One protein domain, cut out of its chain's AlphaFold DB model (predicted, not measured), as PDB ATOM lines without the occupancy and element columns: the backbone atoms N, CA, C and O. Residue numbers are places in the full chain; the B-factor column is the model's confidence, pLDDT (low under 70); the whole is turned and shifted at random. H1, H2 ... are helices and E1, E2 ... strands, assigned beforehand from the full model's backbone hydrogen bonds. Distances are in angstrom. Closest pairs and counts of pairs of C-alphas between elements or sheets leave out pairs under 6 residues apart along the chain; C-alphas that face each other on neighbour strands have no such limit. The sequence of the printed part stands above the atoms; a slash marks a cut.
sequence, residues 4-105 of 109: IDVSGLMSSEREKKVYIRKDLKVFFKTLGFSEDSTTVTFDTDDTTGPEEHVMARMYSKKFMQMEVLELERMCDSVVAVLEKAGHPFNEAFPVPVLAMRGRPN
ATOM      1  N   ILE A   4      19.395  20.788   8.685       95.62
ATOM      2  CA  ILE A   4      18.764  19.761   9.502       95.62
ATOM      3  C   ILE A   4      17.770  19.015   8.623       95.62
ATOM      4  O   ILE A   4      16.791  19.605   8.164       95.62
ATOM      5  N   ASP A   5      18.012  17.727   8.438       96.25
ATOM      6  CA  ASP A   5      17.128  16.829   7.710       96.25
ATOM      7  C   ASP A   5      16.394  15.960   8.729       96.25
ATOM      8  O   ASP A   5      17.021  15.226   9.499       96.25
ATOM      9  N   VAL A   6      15.069  16.099   8.780       95.44
ATOM     10  CA  VAL A   6      14.212  15.374   9.726       95.44
ATOM     11  C   VAL A   6      13.461  14.268   8.991       95.44
ATOM     12  O   VAL A   6      12.735  14.566   8.047       95.44
ATOM     13  N   SER A   7      13.600  13.020   9.436       93.25
ATOM     14  CA  SER A   7      12.878  11.853   8.903       93.25
ATOM     15  C   SER A   7      11.946  11.233   9.946       93.25
ATOM     16  O   SER A   7      12.040  11.560  11.132       93.25
ATOM     17  N   GLY A   8      11.055  10.340   9.508       89.75
ATOM     18  CA  GLY A   8      10.114   9.620  10.375       89.75
ATOM     19  C   GLY A   8       8.786  10.330  10.636       89.75
ATOM     20  O   GLY A   8       7.981   9.878  11.448       89.75
ATOM     21  N   LEU A   9       8.540  11.449   9.947       90.81
ATOM     22  CA  LEU A   9       7.258  12.152   9.962       90.81
ATOM     23  C   LEU A   9       6.483  11.867   8.676       90.81
ATOM     24  O   LEU A   9       7.042  11.887   7.581       90.81
ATOM     25  N   MET A  10       5.170  11.727   8.797       90.12
ATOM     26  CA  MET A  10       4.257  11.551   7.670       90.12
ATOM     27  C   MET A  10       3.965  12.888   6.968       90.12
ATOM     28  O   MET A  10       4.067  13.991   7.537       90.12
ATOM     29  N   SER A  11       3.497  12.838   5.721       89.81
ATOM     30  CA  SER A  11       3.032  14.024   4.989       89.81
ATOM     31  C   SER A  11       1.876  14.729   5.696       89.81
ATOM     32  O   SER A  11       1.828  15.968   5.703       89.81
ATOM     33  N   SER A  12       0.992  13.956   6.333       90.50
ATOM     34  CA  SER A  12      -0.186  14.423   7.075       90.50
ATOM     35  C   SER A  12       0.155  15.206   8.348       90.50
ATOM     36  O   SER A  12      -0.633  16.051   8.772       90.50
ATOM     37  N   GLU A  13       1.352  15.036   8.912       90.81
ATOM     38  CA  GLU A  13       1.784  15.647  10.178       90.81
ATOM     39  C   GLU A  13       2.265  17.098  10.007       90.81
ATOM     40  O   GLU A  13       3.345  17.507  10.442       90.81
ATOM     41  N   ARG A  14       1.461  17.908   9.315       92.69
ATOM     42  CA  ARG A  14       1.808  19.284   8.924       92.69
ATOM     43  C   ARG A  14       2.071  20.188  10.119       92.69
ATOM     44  O   ARG A  14       3.085  20.880  10.132       92.69
ATOM     45  N   GLU A  15       1.192  20.166  11.115       92.44
ATOM     46  CA  GLU A  15       1.355  20.966  12.334       92.44
ATOM     47  C   GLU A  15       2.642  20.594  13.067       92.44
ATOM     48  O   GLU A  15       3.364  21.483  13.531       92.44
ATOM     49  N   LYS A  16       2.989  19.296  13.065       92.19
ATOM     50  CA  LYS A  16       4.208  18.823  13.708       92.19
ATOM     51  C   LYS A  16       5.462  19.383  13.059       92.19
ATOM     52  O   LYS A  16       6.307  20.006  13.701       92.19
ATOM     53  N   LYS A  17       5.515  19.275  11.735       94.94
ATOM     54  CA  LYS A  17       6.592  19.842  10.917       94.94
ATOM     55  C   LYS A  17       6.731  21.356  11.098       94.94
ATOM     56  O   LYS A  17       7.849  21.872  11.137       94.94
ATOM     57  N   VAL A  18       5.620  22.086  11.233       94.31
ATOM     58  CA  VAL A  18       5.650  23.543  11.447       94.31
ATOM     59  C   VAL A  18       6.308  23.898  12.778       94.31
ATOM     60  O   VAL A  18       7.219  24.733  12.778       94.31
ATOM     61  N   TYR A  19       5.902  23.278  13.894       93.38
ATOM     62  CA  TYR A  19       6.510  23.620  15.183       93.38
ATOM     63  C   TYR A  19       7.967  23.130  15.263       93.38
ATOM     64  O   TYR A  19       8.804  23.897  15.732       93.38
ATOM     65  N   ILE A  20       8.308  21.936  14.744       95.06
ATOM     66  CA  ILE A  20       9.699  21.429  14.738       95.06
ATOM     67  C   ILE A  20      10.597  22.420  14.007       95.06
ATOM     68  O   ILE A  20      11.618  22.853  14.536       95.06
ATOM     69  N   ARG A  21      10.194  22.831  12.797       95.56
ATOM     70  CA  ARG A  21      10.955  23.801  12.004       95.56
ATOM     71  C   ARG A  21      11.164  25.101  12.770       95.56
ATOM     72  O   ARG A  21      12.277  25.623  12.774       95.56
ATOM     73  N   LYS A  22      10.106  25.638  13.380       94.44
ATOM     74  CA  LYS A  22      10.175  26.889  14.144       94.44
ATOM     75  C   LYS A  22      11.133  26.758  15.329       94.44
ATOM     76  O   LYS A  22      12.035  27.579  15.471       94.44
ATOM     77  N   ASP A  23      10.968  25.721  16.139       94.81
ATOM     78  CA  ASP A  23      11.725  25.537  17.374       94.81
ATOM     79  C   ASP A  23      13.202  25.236  17.099       94.81
ATOM     80  O   ASP A  23      14.067  25.799  17.769       94.81
ATOM     81  N   LEU A  24      13.516  24.448  16.064       94.94
ATOM     82  CA  LEU A  24      14.902  24.227  15.637       94.94
ATOM     83  C   LEU A  24      15.559  25.524  15.160       94.94
ATOM     84  O   LEU A  24      16.688  25.816  15.550       94.94
ATOM     85  N   LYS A  25      14.860  26.341  14.362       93.81
ATOM     86  CA  LYS A  25      15.384  27.646  13.926       93.81
ATOM     87  C   LYS A  25      15.678  28.569  15.110       93.81
ATOM     88  O   LYS A  25      16.734  29.199  15.140       93.81
ATOM     89  N   VAL A  26      14.781  28.617  16.095       92.44
ATOM     90  CA  VAL A  26      14.981  29.392  17.330       92.44
ATOM     91  C   VAL A  26      16.160  28.843  18.133       92.44
ATOM     92  O   VAL A  26      17.019  29.612  18.559       92.44
ATOM     93  N   PHE A  27      16.254  27.526  18.298       93.06
ATOM     94  CA  PHE A  27      17.349  26.891  19.020       93.06
ATOM     95  C   PHE A  27      18.709  27.196  18.378       93.06
ATOM     96  O   PHE A  27      19.599  27.727  19.043       93.06
ATOM     97  N   PHE A  28      18.869  26.981  17.072       92.25
ATOM     98  CA  PHE A  28      20.132  27.285  16.393       92.25
ATOM     99  C   PHE A  28      20.454  28.786  16.396       92.25
ATOM    100  O   PHE A  28      21.630  29.157  16.442       92.25
ATOM    101  N   LYS A  29      19.445  29.661  16.466       90.12
ATOM    102  CA  LYS A  29      19.660  31.092  16.715       90.12
ATOM    103  C   LYS A  29      20.337  31.359  18.059       90.12
ATOM    104  O   LYS A  29      21.275  32.152  18.119       90.12
ATOM    105  N   THR A  30      19.928  30.662  19.121       88.88
ATOM    106  CA  THR A  30      20.570  30.782  20.446       88.88
ATOM    107  C   THR A  30      22.013  30.271  20.477       88.88
ATOM    108  O   THR A  30      22.805  30.753  21.280       88.88
ATOM    109  N   LEU A  31      22.391  29.386  19.549       86.62
ATOM    110  CA  LEU A  31      23.771  28.918  19.354       86.62
ATOM    111  C   LEU A  31      24.617  29.852  18.461       86.62
ATOM    112  O   LEU A  31      25.716  29.496  18.031       86.62
ATOM    113  N   GLY A  32      24.112  31.046  18.138       85.81
ATOM    114  CA  GLY A  32      24.837  32.038  17.343       85.81
ATOM    115  C   GLY A  32      24.868  31.734  15.841       85.81
ATOM    116  O   GLY A  32      25.778  32.180  15.132       85.81
ATOM    117  N   PHE A  33      23.911  30.955  15.332       85.56
ATOM    118  CA  PHE A  33      23.591  30.935  13.902       85.56
ATOM    119  C   PHE A  33      22.528  32.001  13.605       85.56
ATOM    120  O   PHE A  33      21.736  32.347  14.474       85.56
ATOM    121  N   SER A  34      22.478  32.560  12.394       76.19
ATOM    122  CA  SER A  34      21.328  33.402  12.039       76.19
ATOM    123  C   SER A  34      20.117  32.517  11.738       76.19
ATOM    124  O   SER A  34      20.261  31.407  11.216       76.19
ATOM    125  N   GLU A  35      18.921  33.011  12.042       66.06
ATOM    126  CA  GLU A  35      17.661  32.290  11.816       66.06
ATOM    127  C   GLU A  35      17.466  31.931  10.333       66.06
ATOM    128  O   GLU A  35      17.135  30.791  10.000       66.06
ATOM    129  N   ASP A  36      17.802  32.868   9.443       73.06
ATOM    130  CA  ASP A  36      17.748  32.688   7.987       73.06
ATOM    131  C   ASP A  36      18.825  31.735   7.455       73.06
ATOM    132  O   ASP A  36      18.718  31.236   6.338       73.06
ATOM    133  N   SER A  37      19.855  31.441   8.254       83.38
ATOM    134  CA  SER A  37      20.882  30.461   7.892       83.38
ATOM    135  C   SER A  37      20.537  29.036   8.323       83.38
ATOM    136  O   SER A  37      21.300  28.124   8.025       83.38
ATOM    137  N   THR A  38      19.438  28.805   9.041       91.25
ATOM    138  CA  THR A  38      19.067  27.445   9.457       91.25
ATOM    139  C   THR A  38      18.089  26.847   8.455       91.25
ATOM    140  O   THR A  38      16.959  27.321   8.308       91.25
ATOM    141  N   THR A  39      18.516  25.787   7.771       94.88
ATOM    142  CA  THR A  39      17.667  25.034   6.836       94.88
ATOM    143  C   THR A  39      17.100  23.817   7.550       94.88
ATOM    144  O   THR A  39      17.861  23.067   8.147       94.88
ATOM    145  N   VAL A  40      15.779  23.624   7.492       95.62
ATOM    146  CA  VAL A  40      15.105  22.440   8.051       95.62
ATOM    147  C   VAL A  40      14.253  21.798   6.963       95.62
ATOM    148  O   VAL A  40      13.255  22.396   6.527       95.62
ATOM    149  N   THR A  41      14.648  20.604   6.536       96.38
ATOM    150  CA  THR A  41      13.929  19.783   5.562       96.38
ATOM    151  C   THR A  41      13.226  18.622   6.266       96.38
ATOM    152  O   THR A  41      13.558  18.272   7.401       96.38
ATOM    153  N   PHE A  42      12.207  18.077   5.609       95.19
ATOM    154  CA  PHE A  42      11.476  16.913   6.089       95.19
ATOM    155  C   PHE A  42      11.484  15.866   4.987       95.19
ATOM    156  O   PHE A  42      10.990  16.147   3.895       95.19
ATOM    157  N   ASP A  43      12.048  14.707   5.291       91.88
ATOM    158  CA  ASP A  43      11.971  13.510   4.466       91.88
ATOM    159  C   ASP A  43      10.799  12.666   4.977       91.88
ATOM    160  O   ASP A  43      10.749  12.316   6.159       91.88
ATOM    161  N   THR A  44       9.804  12.441   4.123       88.75
ATOM    162  CA  THR A  44       8.526  11.832   4.506       88.75
ATOM    163  C   THR A  44       8.263  10.609   3.643       88.75
ATOM    164  O   THR A  44       8.210  10.738   2.419       88.75
ATOM    165  N   ASP A  45       8.024   9.461   4.270       84.00
ATOM    166  CA  ASP A  45       7.592   8.236   3.600       84.00
ATOM    167  C   ASP A  45       6.194   7.844   4.089       84.00
ATOM    168  O   ASP A  45       6.020   7.357   5.200       84.00
ATOM    169  N   ASP A  46       5.178   8.054   3.249       83.50
ATOM    170  CA  ASP A  46       3.803   7.686   3.595       83.50
ATOM    171  C   ASP A  46       3.472   6.216   3.283       83.50
ATOM    172  O   ASP A  46       2.360   5.761   3.564       83.50
ATOM    173  N   THR A  47       4.393   5.467   2.665       79.62
ATOM    174  CA  THR A  47       4.119   4.109   2.164       79.62
ATOM    175  C   THR A  47       4.203   3.039   3.248       79.62
ATOM    176  O   THR A  47       3.621   1.964   3.094       79.62
ATOM    177  N   THR A  48       4.880   3.341   4.353       70.62
ATOM    178  CA  THR A  48       5.179   2.404   5.443       70.62
ATOM    179  C   THR A  48       4.363   2.668   6.715       70.62
ATOM    180  O   THR A  48       4.372   1.844   7.629       70.62
ATOM    181  N   GLY A  49       3.566   3.745   6.743       66.75
ATOM    182  CA  GLY A  49       2.823   4.186   7.928       66.75
ATOM    183  C   GLY A  49       3.678   5.045   8.871       66.75
ATOM    184  O   GLY A  49       4.840   5.301   8.576       66.75
ATOM    185  N   PRO A  50       3.115   5.540   9.992       67.56
ATOM    186  CA  PRO A  50       3.852   6.410  10.903       67.56
ATOM    187  C   PRO A  50       5.041   5.666  11.514       67.56
ATOM    188  O   PRO A  50       4.857   4.649  12.184       67.56
ATOM    189  N   GLU A  51       6.248   6.193  11.316       70.44
ATOM    190  CA  GLU A  51       7.431   5.651  11.973       70.44
ATOM    191  C   GLU A  51       7.342   5.865  13.490       70.44
ATOM    192  O   GLU A  51       6.962   6.930  13.991       70.44
ATOM    193  N   GLU A  52       7.758   4.852  14.250       78.75
ATOM    194  CA  GLU A  52       7.921   4.973  15.703       78.75
ATOM    195  C   GLU A  52       9.094   5.896  16.078       78.75
ATOM    196  O   GLU A  52       9.223   6.314  17.231       78.75
ATOM    197  N   HIS A  53       9.946   6.217  15.103       83.88
ATOM    198  CA  HIS A  53      11.212   6.900  15.279       83.88
ATOM    199  C   HIS A  53      11.275   8.174  14.433       83.88
ATOM    200  O   HIS A  53      11.161   8.112  13.218       83.88
ATOM    201  N   VAL A  54      11.529   9.324  15.065       91.44
ATOM    202  CA  VAL A  54      11.879  10.573  14.368       91.44
ATOM    203  C   VAL A  54      13.358  10.882  14.572       91.44
ATOM    204  O   VAL A  54      13.838  10.946  15.703       91.44
ATOM    205  N   MET A  55      14.078  11.133  13.479       93.62
ATOM    206  CA  MET A  55      15.515  11.418  13.502       93.62
ATOM    207  C   MET A  55      15.801  12.785  12.886       93.62
ATOM    208  O   MET A  55      15.299  13.097  11.811       93.62
ATOM    209  N   ALA A  56      16.665  13.576  13.524       95.75
ATOM    210  CA  ALA A  56      17.240  14.791  12.954       95.75
ATOM    211  C   ALA A  56      18.728  14.590  12.638       95.75
ATOM    212  O   ALA A  56      19.562  14.502  13.543       95.75
ATOM    213  N   ARG A  57      19.082  14.584  11.350       95.00
ATOM    214  CA  ARG A  57      20.477  14.619  10.885       95.00
ATOM    215  C   ARG A  57      20.891  16.064  10.672       95.00
ATOM    216  O   ARG A  57      20.207  16.807   9.977       95.00
ATOM    217  N   MET A  58      21.989  16.483  11.285       93.94
ATOM    218  CA  MET A  58      22.363  17.893  11.361       93.94
ATOM    219  C   MET A  58      23.755  18.115  10.789       93.94
ATOM    220  O   MET A  58      24.709  17.484  11.219       93.94
ATOM    221  N   TYR A  59      23.915  19.083   9.896       91.81
ATOM    222  CA  TYR A  59      25.168  19.362   9.205       91.81
ATOM    223  C   TYR A  59      25.587  20.810   9.439       91.81
ATOM    224  O   TYR A  59      24.820  21.741   9.196       91.81
ATOM    225  N   SER A  60      26.824  21.026   9.882       90.88
ATOM    226  CA  SER A  60      27.418  22.361   9.979       90.88
ATOM    227  C   SER A  60      28.929  22.259  10.098       90.88
ATOM    228  O   SER A  60      29.445  21.463  10.879       90.88
ATOM    229  N   LYS A  61      29.661  23.146   9.413       88.06
ATOM    230  CA  LYS A  61      31.120  23.251   9.591       88.06
ATOM    231  C   LYS A  61      31.519  23.575  11.036       88.06
ATOM    232  O   LYS A  61      32.586  23.155  11.463       88.06
ATOM    233  N   LYS A  62      30.663  24.286  11.784       87.50
ATOM    234  CA  LYS A  62      30.929  24.620  13.192       87.50
ATOM    235  C   LYS A  62      30.906  23.390  14.105       87.50
ATOM    236  O   LYS A  62      31.605  23.403  15.104       87.50
ATOM    237  N   PHE A  63      30.164  22.329  13.767       87.50
ATOM    238  CA  PHE A  63      30.091  21.133  14.618       87.50
ATOM    239  C   PHE A  63      31.446  20.432  14.748       87.50
ATOM    240  O   PHE A  63      31.734  19.863  15.788       87.50
ATOM    241  N   MET A  64      32.313  20.546  13.738       84.69
ATOM    242  CA  MET A  64      33.681  20.014  13.789       84.69
ATOM    243  C   MET A  64      34.608  20.779  14.749       84.69
ATOM    244  O   MET A  64      35.721  20.331  14.994       84.69
ATOM    245  N   GLN A  65      34.186  21.949  15.229       86.31
ATOM    246  CA  GLN A  65      34.964  22.826  16.110       86.31
ATOM    247  C   GLN A  65      34.399  22.872  17.535       86.31
ATOM    248  O   GLN A  65      34.962  23.559  18.380       86.31
ATOM    249  N   MET A  66      33.269  22.205  17.779       87.56
ATOM    250  CA  MET A  66      32.627  22.150  19.089       87.56
ATOM    251  C   MET A  66      33.194  20.994  19.904       87.56
ATOM    252  O   MET A  66      33.511  19.934  19.356       87.56
ATOM    253  N   GLU A  67      33.257  21.180  21.217       89.38
ATOM    254  CA  GLU A  67      33.629  20.102  22.128       89.38
ATOM    255  C   GLU A  67      32.537  19.022  22.160       89.38
ATOM    256  O   GLU A  67      31.344  19.306  22.007       89.38
ATOM    257  N   VAL A  68      32.922  17.766  22.413       87.12
ATOM    258  CA  VAL A  68      31.981  16.627  22.412       87.12
ATOM    259  C   VAL A  68      30.813  16.862  23.374       87.12
ATOM    260  O   VAL A  68      29.662  16.667  22.997       87.12
ATOM    261  N   LEU A  69      31.081  17.370  24.581       88.88
ATOM    262  CA  LEU A  69      30.036  17.668  25.568       88.88
ATOM    263  C   LEU A  69      29.062  18.761  25.097       88.88
ATOM    264  O   LEU A  69      27.884  18.740  25.455       88.88
ATOM    265  N   GLU A  70      29.528  19.731  24.308       89.50
ATOM    266  CA  GLU A  70      28.664  20.767  23.734       89.50
ATOM    267  C   GLU A  70      27.774  20.185  22.634       89.50
ATOM    268  O   GLU A  70      26.582  20.499  22.571       89.50
ATOM    269  N   LEU A  71      28.328  19.295  21.805       89.38
ATOM    270  CA  LEU A  71      27.576  18.563  20.787       89.38
ATOM    271  C   LEU A  71      26.512  17.661  21.412       89.38
ATOM    272  O   LEU A  71      25.372  17.673  20.955       89.38
ATOM    273  N   GLU A  72      26.838  16.930  22.477       90.06
ATOM    274  CA  GLU A  72      25.874  16.082  23.188       90.06
ATOM    275  C   GLU A  72      24.716  16.903  23.767       90.06
ATOM    276  O   GLU A  72      23.554  16.555  23.560       90.06
ATOM    277  N   ARG A  73      25.006  18.042  24.415       91.19
ATOM    278  CA  ARG A  73      23.970  18.957  24.937       91.19
ATOM    279  C   ARG A  73      23.104  19.553  23.830       91.19
ATOM    280  O   ARG A  73      21.895  19.725  24.009       91.19
ATOM    281  N   MET A  74      23.714  19.874  22.690       92.50
ATOM    282  CA  MET A  74      22.984  20.328  21.511       92.50
ATOM    283  C   MET A  74      22.030  19.238  21.016       92.50
ATOM    284  O   MET A  74      20.855  19.520  20.784       92.50
ATOM    285  N   CYS A  75      22.505  17.998  20.905       93.50
ATOM    286  CA  CYS A  75      21.686  16.872  20.468       93.50
ATOM    287  C   CYS A  75      20.550  16.579  21.456       93.50
ATOM    288  O   CYS A  75      19.412  16.421  21.024       93.50
ATOM    289  N   ASP A  76      20.808  16.618  22.766       93.31
ATOM    290  CA  ASP A  76      19.770  16.459  23.794       93.31
ATOM    291  C   ASP A  76      18.672  17.540  23.682       93.31
ATOM    292  O   ASP A  76      17.492  17.258  23.909       93.31
ATOM    293  N   SER A  77      19.041  18.766  23.296       94.00
ATOM    294  CA  SER A  77      18.091  19.868  23.069       94.00
ATOM    295  C   SER A  77      17.262  19.660  21.800       94.00
ATOM    296  O   SER A  77      16.063  19.933  21.792       94.00
ATOM    297  N   VAL A  78      17.878  19.145  20.735       95.12
ATOM    298  CA  VAL A  78      17.186  18.811  19.482       95.12
ATOM    299  C   VAL A  78      16.218  17.651  19.693       95.12
ATOM    300  O   VAL A  78      15.065  17.754  19.284       95.12
ATOM    301  N   VAL A  79      16.628  16.606  20.416       94.94
ATOM    302  CA  VAL A  79      15.744  15.507  20.829       94.94
ATOM    303  C   VAL A  79      14.529  16.042  21.593       94.94
ATOM    304  O   VAL A  79      13.407  15.658  21.281       94.94
ATOM    305  N   ALA A  80      14.712  16.997  22.511       93.44
ATOM    306  CA  ALA A  80      13.595  17.618  23.230       93.44
ATOM    307  C   ALA A  80      12.625  18.402  22.321       93.44
ATOM    308  O   ALA A  80      11.435  18.511  22.622       93.44
ATOM    309  N   VAL A  81      13.104  18.946  21.197       94.50
ATOM    310  CA  VAL A  81      12.230  19.547  20.175       94.50
ATOM    311  C   VAL A  81      11.446  18.467  19.426       94.50
ATOM    312  O   VAL A  81      10.250  18.646  19.192       94.50
ATOM    313  N   LEU A  82      12.090  17.352  19.076       93.38
ATOM    314  CA  LEU A  82      11.448  16.234  18.379       93.38
ATOM    315  C   LEU A  82      10.403  15.522  19.250       93.38
ATOM    316  O   LEU A  82       9.343  15.182  18.743       93.38
ATOM    317  N   GLU A  83      10.624  15.399  20.563       91.31
ATOM    318  CA  GLU A  83       9.679  14.781  21.515       91.31
ATOM    319  C   GLU A  83       8.275  15.412  21.468       91.31
ATOM    320  O   GLU A  83       7.267  14.726  21.663       91.31
ATOM    321  N   LYS A  84       8.176  16.700  21.112       85.25
ATOM    322  CA  LYS A  84       6.893  17.395  20.899       85.25
ATOM    323  C   LYS A  84       6.069  16.812  19.744       85.25
ATOM    324  O   LYS A  84       4.884  17.116  19.632       85.25
ATOM    325  N   ALA A  85       6.672  15.970  18.904       83.62
ATOM    326  CA  ALA A  85       5.996  15.257  17.824       83.62
ATOM    327  C   ALA A  85       5.149  14.105  18.347       83.62
ATOM    328  O   ALA A  85       4.283  13.609  17.630       83.62
ATOM    329  N   GLY A  86       5.378  13.672  19.586       85.31
ATOM    330  CA  GLY A  86       4.652  12.552  20.170       85.31
ATOM    331  C   GLY A  86       5.057  11.195  19.597       85.31
ATOM    332  O   GLY A  86       4.349  10.224  19.837       85.31
ATOM    333  N   HIS A  87       6.169  11.103  18.857       86.12
ATOM    334  CA  HIS A  87       6.669   9.812  18.376       86.12
ATOM    335  C   HIS A  87       7.371   9.064  19.516       86.12
ATOM    336  O   HIS A  87       7.996   9.722  20.357       86.12
ATOM    337  N   PRO A  88       7.265   7.722  19.570       86.06
ATOM    338  CA  PRO A  88       7.838   6.889  20.628       86.06
ATOM    339  C   PRO A  88       9.342   7.047  20.849       86.06
ATOM    340  O   PRO A  88       9.781   7.005  21.995       86.06
ATOM    341  N   PHE A  89      10.133   7.243  19.796       89.31
ATOM    342  CA  PHE A  89      11.587   7.358  19.882       89.31
ATOM    343  C   PHE A  89      12.090   8.550  19.062       89.31
ATOM    344  O   PHE A  89      11.587   8.822  17.973       89.31
ATOM    345  N   ASN A  90      13.057   9.296  19.603       92.75
ATOM    346  CA  ASN A  90      13.566  10.519  18.984       92.75
ATOM    347  C   ASN A  90      15.089  10.557  19.049       92.75
ATOM    348  O   ASN A  90      15.664  10.294  20.109       92.75
ATOM    349  N   GLU A  91      15.731  10.940  17.949       93.50
ATOM    350  CA  GLU A  91      17.188  10.930  17.820       93.50
ATOM    351  C   GLU A  91      17.721  12.173  17.106       93.50
ATOM    352  O   GLU A  91      17.111  12.712  16.182       93.50
ATOM    353  N   ALA A  92      18.895  12.630  17.531       94.44
ATOM    354  CA  ALA A  92      19.641  13.706  16.906       94.44
ATOM    355  C   ALA A  92      21.068  13.241  16.599       94.44
ATOM    356  O   ALA A  92      21.762  12.677  17.451       94.44
ATOM    357  N   PHE A  93      21.506  13.513  15.371       92.19
ATOM    358  CA  PHE A  93      22.789  13.062  14.851       92.19
ATOM    359  C   PHE A  93      23.538  14.203  14.136       92.19
ATOM    360  O   PHE A  93      23.150  14.596  13.032       92.19
ATOM    361  N   PRO A  94      24.602  14.767  14.734       91.38
ATOM    362  CA  PRO A  94      25.425  15.790  14.104       91.38
ATOM    363  C   PRO A  94      26.439  15.147  13.149       91.38
ATOM    364  O   PRO A  94      27.278  14.369  13.552       91.38
ATOM    365  N   VAL A  95      26.454  15.496  11.870       84.81
ATOM    366  CA  VAL A  95      27.406  14.967  10.881       84.81
ATOM    367  C   VAL A  95      28.537  15.982  10.669       84.81
ATOM    368  O   VAL A  95      28.252  17.179  10.529       84.81
ATOM    369  N   PRO A  96      29.822  15.567  10.610       71.62
ATOM    370  CA  PRO A  96      30.361  14.193  10.590       71.62
ATOM    371  C   PRO A  96      30.725  13.600  11.966       71.62
ATOM    372  O   PRO A  96      31.400  12.574  12.026       71.62
ATOM    373  N   VAL A  97      30.349  14.243  13.072       70.94
ATOM    374  CA  VAL A  97      30.783  13.831  14.415       70.94
ATOM    375  C   VAL A  97      29.880  12.716  14.945       70.94
ATOM    376  O   VAL A  97      28.703  12.932  15.168       70.94
ATOM    377  N   LEU A  98      30.410  11.524  15.225       66.69
ATOM    378  CA  LEU A  98      29.606  10.368  15.667       66.69
ATOM    379  C   LEU A  98      29.044  10.471  17.112       66.69
ATOM    380  O   LEU A  98      28.987   9.477  17.829       66.69
ATOM    381  N   ALA A  99      28.627  11.659  17.561       67.25
ATOM    382  CA  ALA A  99      27.940  11.902  18.827       67.25
ATOM    383  C   ALA A  99      26.421  11.791  18.623       67.25
ATOM    384  O   ALA A  99      25.714  12.790  18.502       67.25
ATOM    385  N   MET A 100      25.924  10.561  18.524       81.69
ATOM    386  CA  MET A 100      24.498  10.281  18.366       81.69
ATOM    387  C   MET A 100      23.800  10.280  19.730       81.69
ATOM    388  O   MET A 100      24.276   9.643  20.674       81.69
ATOM    389  N   ARG A 101      22.677  10.994  19.847       86.31
ATOM    390  CA  ARG A 101      21.848  11.006  21.062       86.31
ATOM    391  C   ARG A 101      20.411  10.702  20.690       86.31
ATOM    392  O   ARG A 101      19.811  11.443  19.919       86.31
ATOM    393  N   GLY A 102      19.849   9.663  21.292       84.50
ATOM    394  CA  GLY A 102      18.447   9.313  21.139       84.50
ATOM    395  C   GLY A 102      17.861   8.800  22.442       84.50
ATOM    396  O   GLY A 102      18.581   8.279  23.300       84.50
ATOM    397  N   ARG A 103      16.556   8.995  22.625       88.56
ATOM    398  CA  ARG A 103      15.828   8.452  23.778       88.56
ATOM    399  C   ARG A 103      14.346   8.255  23.459       88.56
ATOM    400  O   ARG A 103      13.808   8.944  22.585       88.56
ATOM    401  N   PRO A 104      13.672   7.336  24.173       82.31
ATOM    402  CA  PRO A 104      12.230   7.218  24.087       82.31
ATOM    403  C   PRO A 104      11.564   8.494  24.600       82.31
ATOM    404  O   PRO A 104      12.025   9.110  25.567       82.31
ATOM    405  N   ASN A 105      10.462   8.867  23.966       80.69
ATOM    406  CA  ASN A 105       9.633   9.962  24.426       80.69
ATOM    407  C   ASN A 105       9.034   9.598  25.781       80.69
ATOM    408  O   ASN A 105       8.443   8.527  25.951       80.69
TER     409      ASN A 105
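What this domain is: This is residues 4 to 105 of the 109 residues of an uncharacterized protein of Candidatus Moranbacteria bacterium GW2011_GWF1_35_5 (UniProt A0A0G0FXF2). A single twisted sheet of five strands forms a wall, and two long helices, H1 and H3, lie side by side over one face of it, running opposite ways; the other face has neither of them. The short helix H2 sits near one end of the strands, just before H3. The printed part has 102 residues, in the order E1 H1 E2 E3 H2 H3 E4 E5, and the class is mixed, helices and strands. The mixed sheet has the order E2 E1 E3 E4 E5. The whole is compact, with a radius of gyration of the C-alphas of 13.0 A and spans of 38 by 26 by 19 A.

Where its parts are: E1 is residues 4 to 7, with C-alpha 4 at (18.764, 19.761, 9.502). H1, residues 14 to 30, is 24.8 A long and begins with C-alpha 14 at (1.808, 19.284, 8.924). E2 is residues 39 to 42. E3, residues 53 to 59, is 19.7 A long. H2 is residues 61 to 65, and H3, residues 68 to 83, is 22.4 A long. E4, residues 89 to 95, is 19.7 A long. E5, residues 101 to 104, ends with C-alpha 104 at (12.230, 7.218, 24.087).

How they stand to each other: The sheet is twisted, its C-alphas up to 4.2 A off the best plane. E2 and E1 are parallel, with N 4 and O 39 at 2.8 A. E1 and E3 are antiparallel, with N 5 and O 57 at 2.8 A. E3 and E4 are parallel, with N 95 and O 58 at 2.7 A. E4 and E5 form an antiparallel hairpin, with N 92 and O 101 at 2.8 A. E1, H1, E2 and E3, H2 H3, E4 are strand-helix-strand units, parallel neighbour strands with helices between, each with a right-handed crossover. H1 and H3 are on the same face, making two layers, helices over a sheet. H1 is over E2 at a height over the sheet of 9.2 A; the C-alphas of Arg 21 and Val 40 are closest, 5.9 A. H3 is over E4 at a height of 6.2 A; the C-alphas of Cys 75 and Ala 92 are closest, 5.2 A. On the local plane H1 runs along E2 at 25 degrees, and H3 slantwise to E4 at 40 degrees. H1 touches H3 with residues 20 to 24 alone, at a shallow tilt of 27 degrees, opposite ways; the C-alphas of Ile 20 and Val 81 are closest, 6.3 A. H2 only grazes the sheet, with residues 61 to 64, and is apart from H1. In H1 and H3 every O i to N i+4 pair is within hydrogen-bond range; in H2 0 of 1 is, against 2 of 2 O i to N i+3 pairs.

The domain as a whole: The C-alphas of Thr 47 and Glu 67 are the two farthest apart, 39.1 A. The printed part has no cut, and no link is long. The mean pLDDT of the printed part is 88.1, with residues 35, 49 to 50 and 98 to 99 under 70.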